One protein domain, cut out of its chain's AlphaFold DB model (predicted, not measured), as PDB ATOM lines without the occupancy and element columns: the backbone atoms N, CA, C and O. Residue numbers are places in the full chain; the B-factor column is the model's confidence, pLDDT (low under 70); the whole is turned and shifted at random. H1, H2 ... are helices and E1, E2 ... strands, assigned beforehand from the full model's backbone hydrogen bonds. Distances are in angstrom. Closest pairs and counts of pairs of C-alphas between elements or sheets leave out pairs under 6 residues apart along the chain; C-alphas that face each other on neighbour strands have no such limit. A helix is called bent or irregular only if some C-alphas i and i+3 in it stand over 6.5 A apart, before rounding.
ATOM      1  N   ARG A 160     -16.449  53.836  48.251       92.44
ATOM      2  CA  ARG A 160     -16.394  53.167  46.937       92.44
ATOM      3  C   ARG A 160     -17.450  52.079  46.873       92.44
ATOM      4  O   ARG A 160     -18.245  52.021  45.946       92.44
ATOM      5  N   GLU A 161     -17.442  51.257  47.901       90.00
ATOM      6  CA  GLU A 161     -18.329  50.135  48.116       90.00
ATOM      7  C   GLU A 161     -19.802  50.557  48.127       90.00
ATOM      8  O   GLU A 161     -20.586  50.063  47.322       90.00
ATOM      9  N   ALA A 162     -20.174  51.521  48.972       89.69
ATOM     10  CA  ALA A 162     -21.544  52.010  49.090       89.69
ATOM     11  C   ALA A 162     -22.043  52.654  47.790       89.69
ATOM     12  O   ALA A 162     -23.131  52.327  47.318       89.69
ATOM     13  N   PHE A 163     -21.238  53.527  47.173       93.44
ATOM     14  CA  PHE A 163     -21.613  54.183  45.920       93.44
ATOM     15  C   PHE A 163     -21.815  53.171  44.791       93.44
ATOM     16  O   PHE A 163     -22.810  53.227  44.069       93.44
ATOM     17  N   LEU A 164     -20.878  52.231  44.629       92.12
ATOM     18  CA  LEU A 164     -20.976  51.217  43.584       92.12
ATOM     19  C   LEU A 164     -22.102  50.225  43.857       92.12
ATOM     20  O   LEU A 164     -22.726  49.770  42.904       92.12
ATOM     21  N   ALA A 165     -22.407  49.931  45.119       89.00
ATOM     22  CA  ALA A 165     -23.536  49.081  45.452       89.00
ATOM     23  C   ALA A 165     -24.873  49.686  45.004       89.00
ATOM     24  O   ALA A 165     -25.691  48.971  44.429       89.00
ATOM     25  N   VAL A 166     -25.059  51.000  45.172       90.44
ATOM     26  CA  VAL A 166     -26.228  51.718  44.632       90.44
ATOM     27  C   VAL A 166     -26.185  51.749  43.104       90.44
ATOM     28  O   VAL A 166     -27.138  51.332  42.451       90.44
ATOM     29  N   LYS A 167     -25.062  52.180  42.513       91.69
ATOM     30  CA  LYS A 167     -24.910  52.335  41.055       91.69
ATOM     31  C   LYS A 167     -25.123  51.036  40.277       91.69
ATOM     32  O   LYS A 167     -25.613  51.073  39.154       91.69
ATOM     33  N   LEU A 168     -24.713  49.902  40.840       88.00
ATOM     34  CA  LEU A 168     -24.846  48.581  40.222       88.00
ATOM     35  C   LEU A 168     -26.116  47.847  40.675       88.00
ATOM     36  O   LEU A 168     -26.269  46.670  40.359       88.00
ATOM     37  N   ASN A 169     -26.995  48.519  41.427       88.12
ATOM     38  CA  ASN A 169     -28.208  47.947  42.002       88.12
ATOM     39  C   ASN A 169     -27.954  46.621  42.752       88.12
ATOM     40  O   ASN A 169     -28.749  45.684  42.679       88.12
ATOM     41  N   LEU A 170     -26.831  46.525  43.479       83.12
ATOM     42  CA  LEU A 170     -26.425  45.294  44.176       83.12
ATOM     43  C   LEU A 170     -27.405  44.899  45.287       83.12
ATOM     44  O   LEU A 170     -27.419  43.743  45.703       83.12
ATOM     45  N   TYR A 171     -28.217  45.853  45.751       80.38
ATOM     46  CA  TYR A 171     -29.227  45.642  46.782       80.38
ATOM     47  C   TYR A 171     -30.673  45.630  46.252       80.38
ATOM     48  O   TYR A 171     -31.607  45.565  47.044       80.38
ATOM     49  N   GLY A 172     -30.895  45.679  44.936       79.00
ATOM     50  CA  GLY A 172     -32.254  45.695  44.384       79.00
ATOM     51  C   GLY A 172     -33.017  44.379  44.568       79.00
ATOM     52  O   GLY A 172     -34.235  44.400  44.651       79.00
ATOM     53  N   ASN A 173     -32.300  43.247  44.660       77.12
ATOM     54  CA  ASN A 173     -32.851  41.885  44.776       77.12
ATOM     55  C   ASN A 173     -31.993  41.009  45.710       77.12
ATOM     56  O   ASN A 173     -31.587  39.897  45.368       77.12
ATOM     57  N   VAL A 174     -31.618  41.556  46.865       80.38
ATOM     58  CA  VAL A 174     -30.662  40.930  47.791       80.38
ATOM     59  C   VAL A 174     -31.210  39.624  48.344       80.38
ATOM     60  O   VAL A 174     -32.172  39.618  49.108       80.38
ATOM     61  N   VAL A 175     -30.535  38.519  48.042       83.12
ATOM     62  CA  VAL A 175     -30.677  37.294  48.827       83.12
ATOM     63  C   VAL A 175     -29.591  37.317  49.889       83.12
ATOM     64  O   VAL A 175     -28.406  37.402  49.575       83.12
ATOM     65  N   MET A 176     -29.994  37.268  51.153       84.12
ATOM     66  CA  MET A 176     -29.061  37.185  52.272       84.12
ATOM     67  C   MET A 176     -28.738  35.715  52.555       84.12
ATOM     68  O   MET A 176     -29.649  34.902  52.709       84.12
ATOM     69  N   GLU A 177     -27.464  35.380  52.691       83.44
ATOM     70  CA  GLU A 177     -26.975  34.058  53.093       83.44
ATOM     71  C   GLU A 177     -26.287  34.133  54.451       83.44
ATOM     72  O   GLU A 177     -25.852  35.210  54.863       83.44
ATOM     73  N   GLU A 178     -26.205  33.008  55.154       86.50
ATOM     74  CA  GLU A 178     -25.379  32.917  56.356       86.50
ATOM     75  C   GLU A 178     -23.903  33.054  55.990       86.50
ATOM     76  O   GLU A 178     -23.466  32.621  54.924       86.50
ATOM     77  N   ILE A 179     -23.137  33.710  56.856       80.88
ATOM     78  CA  ILE A 179     -21.693  33.829  56.671       80.88
ATOM     79  C   ILE A 179     -21.062  32.485  57.059       80.88
ATOM     80  O   ILE A 179     -21.223  32.085  58.212       80.88
ATOM     81  N   PRO A 180     -20.334  31.805  56.150       80.06
ATOM     82  CA  PRO A 180     -19.597  30.592  56.499       80.06
ATOM     83  C   PRO A 180     -18.607  30.862  57.636       80.06
ATOM     84  O   PRO A 180     -17.996  31.932  57.665       80.06
ATOM     85  N   GLU A 181     -18.405  29.902  58.539       80.12
ATOM     86  CA  GLU A 181     -17.499  30.063  59.688       80.12
ATOM     87  C   GLU A 181     -16.067  30.402  59.248       80.12
ATOM     88  O   GLU A 181     -15.365  31.192  59.882       80.12
ATOM     89  N   GLU A 182     -15.639  29.864  58.107       77.94
ATOM     90  CA  GLU A 182     -14.307  30.087  57.563       77.94
ATOM     91  C   GLU A 182     -14.155  31.462  56.909       77.94
ATOM     92  O   GLU A 182     -13.024  31.863  56.615       77.94
ATOM     93  N   ALA A 183     -15.256  32.172  56.639       78.19
ATOM     94  CA  ALA A 183     -15.229  33.424  55.903       78.19
ATOM     95  C   ALA A 183     -14.400  34.491  56.642       78.19
ATOM     96  O   ALA A 183     -14.476  34.640  57.864       78.19
ATOM     97  N   PRO A 184     -13.606  35.284  55.907       77.94
ATOM     98  CA  PRO A 184     -12.839  36.354  56.515       77.94
ATOM     99  C   PRO A 184     -13.774  37.420  57.108       77.94
ATOM    100  O   PRO A 184     -14.836  37.700  56.542       77.94
ATOM    101  N   PRO A 185     -13.375  38.071  58.213       77.00
ATOM    102  CA  PRO A 185     -14.195  39.093  58.842       77.00
ATOM    103  C   PRO A 185     -14.407  40.280  57.892       77.00
ATOM    104  O   PRO A 185     -13.512  40.683  57.138       77.00
ATOM    105  N   THR A 186     -15.599  40.868  57.960       75.75
ATOM    106  CA  THR A 186     -15.925  42.102  57.236       75.75
ATOM    107  C   THR A 186     -15.653  43.297  58.157       75.75
ATOM    108  O   THR A 186     -16.123  43.305  59.292       75.75
ATOM    109  N   PRO A 187     -14.870  44.305  57.736       70.94
ATOM    110  CA  PRO A 187     -14.573  45.462  58.566       70.94
ATOM    111  C   PRO A 187     -15.788  46.392  58.702       70.94
ATOM    112  O   PRO A 187     -16.551  46.582  57.757       70.94
ATOM    113  N   GLY A 188     -15.910  47.036  59.867       64.25
ATOM    114  CA  GLY A 188     -16.966  48.004  60.183       64.25
ATOM    115  C   GLY A 188     -18.089  47.436  61.066       64.25
ATOM    116  O   GLY A 188     -18.167  46.227  61.267       64.25
ATOM    117  N   PRO A 189     -18.972  48.301  61.605       50.94
ATOM    118  CA  PRO A 189     -20.033  47.902  62.540       50.94
ATOM    119  C   PRO A 189     -21.046  46.915  61.935       50.94
ATOM    120  O   PRO A 189     -21.601  46.091  62.652       50.94
ATOM    121  N   GLY A 190     -21.230  46.928  60.609       49.88
ATOM    122  CA  GLY A 190     -22.077  45.965  59.891       49.88
ATOM    123  C   GLY A 190     -21.463  44.569  59.715       49.88
ATOM    124  O   GLY A 190     -22.165  43.644  59.321       49.88
ATOM    125  N   GLY A 191     -20.175  44.386  60.028       52.69
ATOM    126  CA  GLY A 191     -19.486  43.093  59.947       52.69
ATOM    127  C   GLY A 191     -19.818  42.115  61.078       52.69
ATOM    128  O   GLY A 191     -19.245  41.032  61.125       52.69
ATOM    129  N   GLN A 192     -20.715  42.498  61.992       52.22
ATOM    130  CA  GLN A 192     -21.168  41.671  63.116       52.22
ATOM    131  C   GLN A 192     -22.447  40.872  62.812       52.22
ATOM    132  O   GLN A 192     -22.922  40.117  63.657       52.22
ATOM    133  N   GLY A 193     -23.029  41.035  61.620       62.97
ATOM    134  CA  GLY A 193     -24.193  40.254  61.210       62.97
ATOM    135  C   GLY A 193     -23.820  38.801  60.913       62.97
ATOM    136  O   GLY A 193     -22.792  38.536  60.305       62.97
ATOM    137  N   LYS A 194     -24.693  37.847  61.264       75.69
ATOM    138  CA  LYS A 194     -24.555  36.430  60.864       75.69
ATOM    139  C   LYS A 194     -24.836  36.188  59.375       75.69
ATOM    140  O   LYS A 194     -24.782  35.052  58.917       75.69
ATOM    141  N   ARG A 195     -25.191  37.237  58.625       82.06
ATOM    142  CA  ARG A 195     -25.615  37.148  57.227       82.06
ATOM    143  C   ARG A 195     -24.899  38.167  56.353       82.06
ATOM    144  O   ARG A 195     -24.659  39.294  56.783       82.06
ATOM    145  N   ARG A 196     -24.628  37.785  55.109       79.69
ATOM    146  CA  ARG A 196     -24.073  38.634  54.045       79.69
ATOM    147  C   ARG A 196     -24.938  38.537  52.792       79.69
ATOM    148  O   ARG A 196     -25.785  37.658  52.687       79.69
ATOM    149  N   VAL A 197     -24.724  39.427  51.830       79.06
ATOM    150  CA  VAL A 197     -25.398  39.310  50.531       79.06
ATOM    151  C   VAL A 197     -24.777  38.175  49.724       79.06
ATOM    152  O   VAL A 197     -23.573  38.189  49.444       79.06
ATOM    153  N   LYS A 198     -25.619  37.236  49.297       78.56
ATOM    154  CA  LYS A 198     -25.239  36.111  48.450       78.56
ATOM    155  C   LYS A 198     -24.613  36.586  47.147       78.56
ATOM    156  O   LYS A 198     -25.160  37.424  46.433       78.56
ATOM    157  N   GLY A 199     -23.461  36.010  46.814       74.88
ATOM    158  CA  GLY A 199     -22.781  36.243  45.543       74.88
ATOM    159  C   GLY A 199     -22.036  37.574  45.409       74.88
ATOM    160  O   GLY A 199     -21.461  37.808  44.345       74.88
ATOM    161  N   LEU A 200     -21.989  38.420  46.447       77.12
ATOM    162  CA  LEU A 200     -21.099  39.591  46.449       77.12
ATOM    163  C   LEU A 200     -19.640  39.225  46.721       77.12
ATOM    164  O   LEU A 200     -18.750  39.948  46.287       77.12
ATOM    165  N   PHE A 201     -19.410  38.113  47.411       80.62
ATOM    166  CA  PHE A 201     -18.100  37.632  47.827       80.62
ATOM    167  C   PHE A 201     -17.734  36.437  46.951       80.62
ATOM    168  O   PHE A 201     -18.330  35.372  47.086       80.62
ATOM    169  N   ARG A 202     -16.843  36.636  45.978       81.06
ATOM    170  CA  ARG A 202     -16.471  35.602  44.997       81.06
ATOM    171  C   ARG A 202     -14.998  35.668  44.676       81.06
ATOM    172  O   ARG A 202     -14.405  36.733  44.760       81.06
ATOM    173  N   ASP A 203     -14.410  34.556  44.257       87.44
ATOM    174  CA  ASP A 203     -13.067  34.583  43.685       87.44
ATOM    175  C   ASP A 203     -13.049  35.321  42.328       87.44
ATOM    176  O   ASP A 203     -13.969  35.147  41.521       87.44
ATOM    177  N   PRO A 204     -12.014  36.132  42.038       88.44
ATOM    178  CA  PRO A 204     -11.942  36.883  40.785       88.44
ATOM    179  C   PRO A 204     -11.665  36.016  39.543       88.44
ATOM    180  O   PRO A 204     -11.908  36.479  38.429       88.44
ATOM    181  N   TYR A 205     -11.164  34.785  39.702       88.81
ATOM    182  CA  TYR A 205     -10.790  33.893  38.595       88.81
ATOM    183  C   TYR A 205     -11.635  32.618  38.518       88.81
ATOM    184  O   TYR A 205     -11.655  31.977  37.471       88.81
ATOM    185  N   ASP A 206     -12.338  32.249  39.589       85.44
ATOM    186  CA  ASP A 206     -13.197  31.066  39.622       85.44
ATOM    187  C   ASP A 206     -14.582  31.392  40.195       85.44
ATOM    188  O   ASP A 206     -14.778  31.527  41.400       85.44
ATOM    189  N   ARG A 207     -15.585  31.464  39.315       77.12
ATOM    190  CA  ARG A 207     -16.974  31.751  39.711       77.12
ATOM    191  C   ARG A 207     -17.606  30.654  40.568       77.12
ATOM    192  O   ARG A 207     -18.614  30.935  41.212       77.12
ATOM    193  N   LYS A 208     -17.073  29.429  40.534       77.12
ATOM    194  CA  LYS A 208     -17.549  28.298  41.342       77.12
ATOM    195  C   LYS A 208     -16.889  28.269  42.721       77.12
ATOM    196  O   LYS A 208     -17.349  27.541  43.594       77.12
ATOM    197  N   PHE A 209     -15.840  29.061  42.930       72.19
ATOM    198  CA  PHE A 209     -15.179  29.177  44.220       72.19
ATOM    199  C   PHE A 209     -15.982  30.104  45.147       72.19
ATOM    200  O   PHE A 209     -15.809  31.324  45.158       72.19
ATOM    201  N   ASP A 210     -16.873  29.486  45.919       62.69
ATOM    202  CA  ASP A 210     -17.796  30.111  46.886       62.69
ATOM    203  C   ASP A 210     -17.226  30.188  48.323       62.69
ATOM    204  O   ASP A 210     -17.890  30.576  49.277       62.69
ATOM    205  N   ALA A 211     -15.967  29.791  48.524       60.84
ATOM    206  CA  ALA A 211     -15.377  29.723  49.860       60.84
ATOM    207  C   ALA A 211     -15.041  31.127  50.434       60.84
ATOM    208  O   ALA A 211     -15.739  32.120  50.251       60.84
ATOM    209  N   VAL A 212     -13.900  31.238  51.117       60.16
ATOM    210  CA  VAL A 212     -13.268  32.456  51.674       60.16
ATOM    211  C   VAL A 212     -13.000  33.609  50.682       60.16
ATOM    212  O   VAL A 212     -12.238  34.527  50.990       60.16
ATOM    213  N   GLY A 213     -13.586  33.597  49.483       66.00
ATOM    214  CA  GLY A 213     -13.435  34.633  48.470       66.00
ATOM    215  C   GLY A 213     -13.949  35.982  48.962       66.00
ATOM    216  O   GLY A 213     -15.116  36.299  48.815       66.00
ATOM    217  N   ASN A 214     -13.071  36.811  49.526       77.69
ATOM    218  CA  ASN A 214     -13.448  38.150  49.987       77.69
ATOM    219  C   ASN A 214     -13.534  39.171  48.843       77.69
ATOM    220  O   ASN A 214     -13.776  40.338  49.113       77.69
ATOM    221  N   TYR A 215     -13.263  38.814  47.586       81.44
ATOM    222  CA  TYR A 215     -13.282  39.785  46.490       81.44
ATOM    223  C   TYR A 215     -14.711  40.225  46.176       81.44
ATOM    224  O   TYR A 215     -15.629  39.408  46.105       81.44
ATOM    225  N   TRP A 216     -14.877  41.534  45.998       86.38
ATOM    226  CA  TRP A 216     -16.150  42.144  45.647       86.38
ATOM    227  C   TRP A 216     -16.084  42.710  44.232       86.38
ATOM    228  O   TRP A 216     -15.043  43.206  43.814       86.38
ATOM    229  N   VAL A 217     -17.199  42.713  43.494       87.06
ATOM    230  CA  VAL A 217     -17.272  43.326  42.150       87.06
ATOM    231  C   VAL A 217     -16.780  44.777  42.147       87.06
ATOM    232  O   VAL A 217     -16.239  45.262  41.156       87.06
ATOM    233  N   THR A 218     -16.914  45.470  43.278       89.06
ATOM    234  CA  THR A 218     -16.425  46.832  43.450       89.06
ATOM    235  C   THR A 218     -14.905  46.926  43.434       89.06
ATOM    236  O   THR A 218     -14.408  48.007  43.150       89.06
ATOM    237  N   ASP A 219     -14.165  45.841  43.677       93.25
ATOM    238  CA  ASP A 219     -12.697  45.765  43.633       93.25
ATOM    239  C   ASP A 219     -12.138  45.722  42.197       93.25
ATOM    240  O   ASP A 219     -10.920  45.745  41.998       93.25
ATOM    241  N   ASP A 220     -12.993  45.670  41.172       93.38
ATOM    242  CA  ASP A 220     -12.591  45.703  39.762       93.38
ATOM    243  C   ASP A 220     -11.799  46.986  39.433       93.38
ATOM    244  O   ASP A 220     -12.150  48.098  39.848       93.38
ATOM    245  N   ALA A 221     -10.702  46.830  38.687       95.94
ATOM    246  CA  ALA A 221      -9.792  47.913  38.326       95.94
ATOM    247  C   ALA A 221     -10.468  49.026  37.512       95.94
ATOM    248  O   ALA A 221     -10.055  50.185  37.595       95.94
ATOM    249  N   LYS A 222     -11.554  48.729  36.783       96.00
ATOM    250  CA  LYS A 222     -12.291  49.743  36.007       96.00
ATOM    251  C   LYS A 222     -12.854  50.885  36.861       96.00
ATOM    252  O   LYS A 222     -13.102  51.972  36.339       96.00
ATOM    253  N   TYR A 223     -13.031  50.671  38.166       96.25
ATOM    254  CA  TYR A 223     -13.517  51.699  39.088       96.25
ATOM    255  C   TYR A 223     -12.404  52.557  39.696       96.25
ATOM    256  O   TYR A 223     -12.703  53.585  40.298       96.25
ATOM    257  N   ASP A 224     -11.127  52.206  39.521       97.00
ATOM    258  CA  ASP A 224     -10.031  52.878  40.230       97.00
ATOM    259  C   ASP A 224      -9.930  54.375  39.905       97.00
ATOM    260  O   ASP A 224      -9.653  55.182  40.790       97.00
ATOM    261  N   LYS A 225     -10.243  54.772  38.664       96.62
ATOM    262  CA  LYS A 225     -10.253  56.188  38.250       96.62
ATOM    263  C   LYS A 225     -11.318  57.023  38.972       96.62
ATOM    264  O   LYS A 225     -11.106  58.211  39.173       96.62
ATOM    265  N   GLN A 226     -12.444  56.417  39.360       96.75
ATOM    266  CA  GLN A 226     -13.525  57.096  40.092       96.75
ATOM    267  C   GLN A 226     -13.190  57.257  41.582       96.75
ATOM    268  O   GLN A 226     -13.742  58.130  42.247       96.75
ATOM    269  N   PHE A 227     -12.265  56.445  42.108       95.62
ATOM    270  CA  PHE A 227     -11.914  56.412  43.528       95.62
ATOM    271  C   PHE A 227     -10.397  56.486  43.752       95.62
ATOM    272  O   PHE A 227      -9.835  55.616  44.416       95.62
TER     273      PHE A 227
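This is residues 160 to 227 of the 251 residues of an uncharacterized protein of Planctomycetaceae bacterium (UniProt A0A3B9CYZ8). Little regular structure: mostly loops, with a small two-stranded ribbon, E1 and E2, toward one end and helices H1 and H3 toward the other. Residues 187 to 192, including H2, stick out. The 68 printed residues run H1, E1, H2, E2, H3; the sheet E1 - E2 is antiparallel, and the mixed class has 24 residues in named elements. The whole is compact, radius of gyration of the C-alphas 12.3 A, spanning 35 by 27 by 23 A.

E1, residues 176 to 178, and E2, residues 195 to 197, are antiparallel at 137 degrees, with N 177 and O 196 at 2.8 A. H1, residues 160 to 167, and H3, residues 221 to 226, are only just apart, closest 8.4 A. H2, residues 189 to 192, is apart from both. In H1 every O i to N i+4 pair is within hydrogen-bond range; in H3, 0 of 2, but 2 of 3 O i to N i+3; H2 is too short for an i+4 pair.

H1 measures 10.4 A from C-alpha 160 at (-16.394, 53.167, 46.937). H3, irregular with C-alphas 222 and 225 7.1 A apart, measures 10.1 A from its first C-alpha to its last, C-alpha 226 at (-13.525, 57.096, 40.092).

The printed part has no cut; E2 to H3 is a long link. Residues 188 to 193 and 210 to 213 are under pLDDT 70.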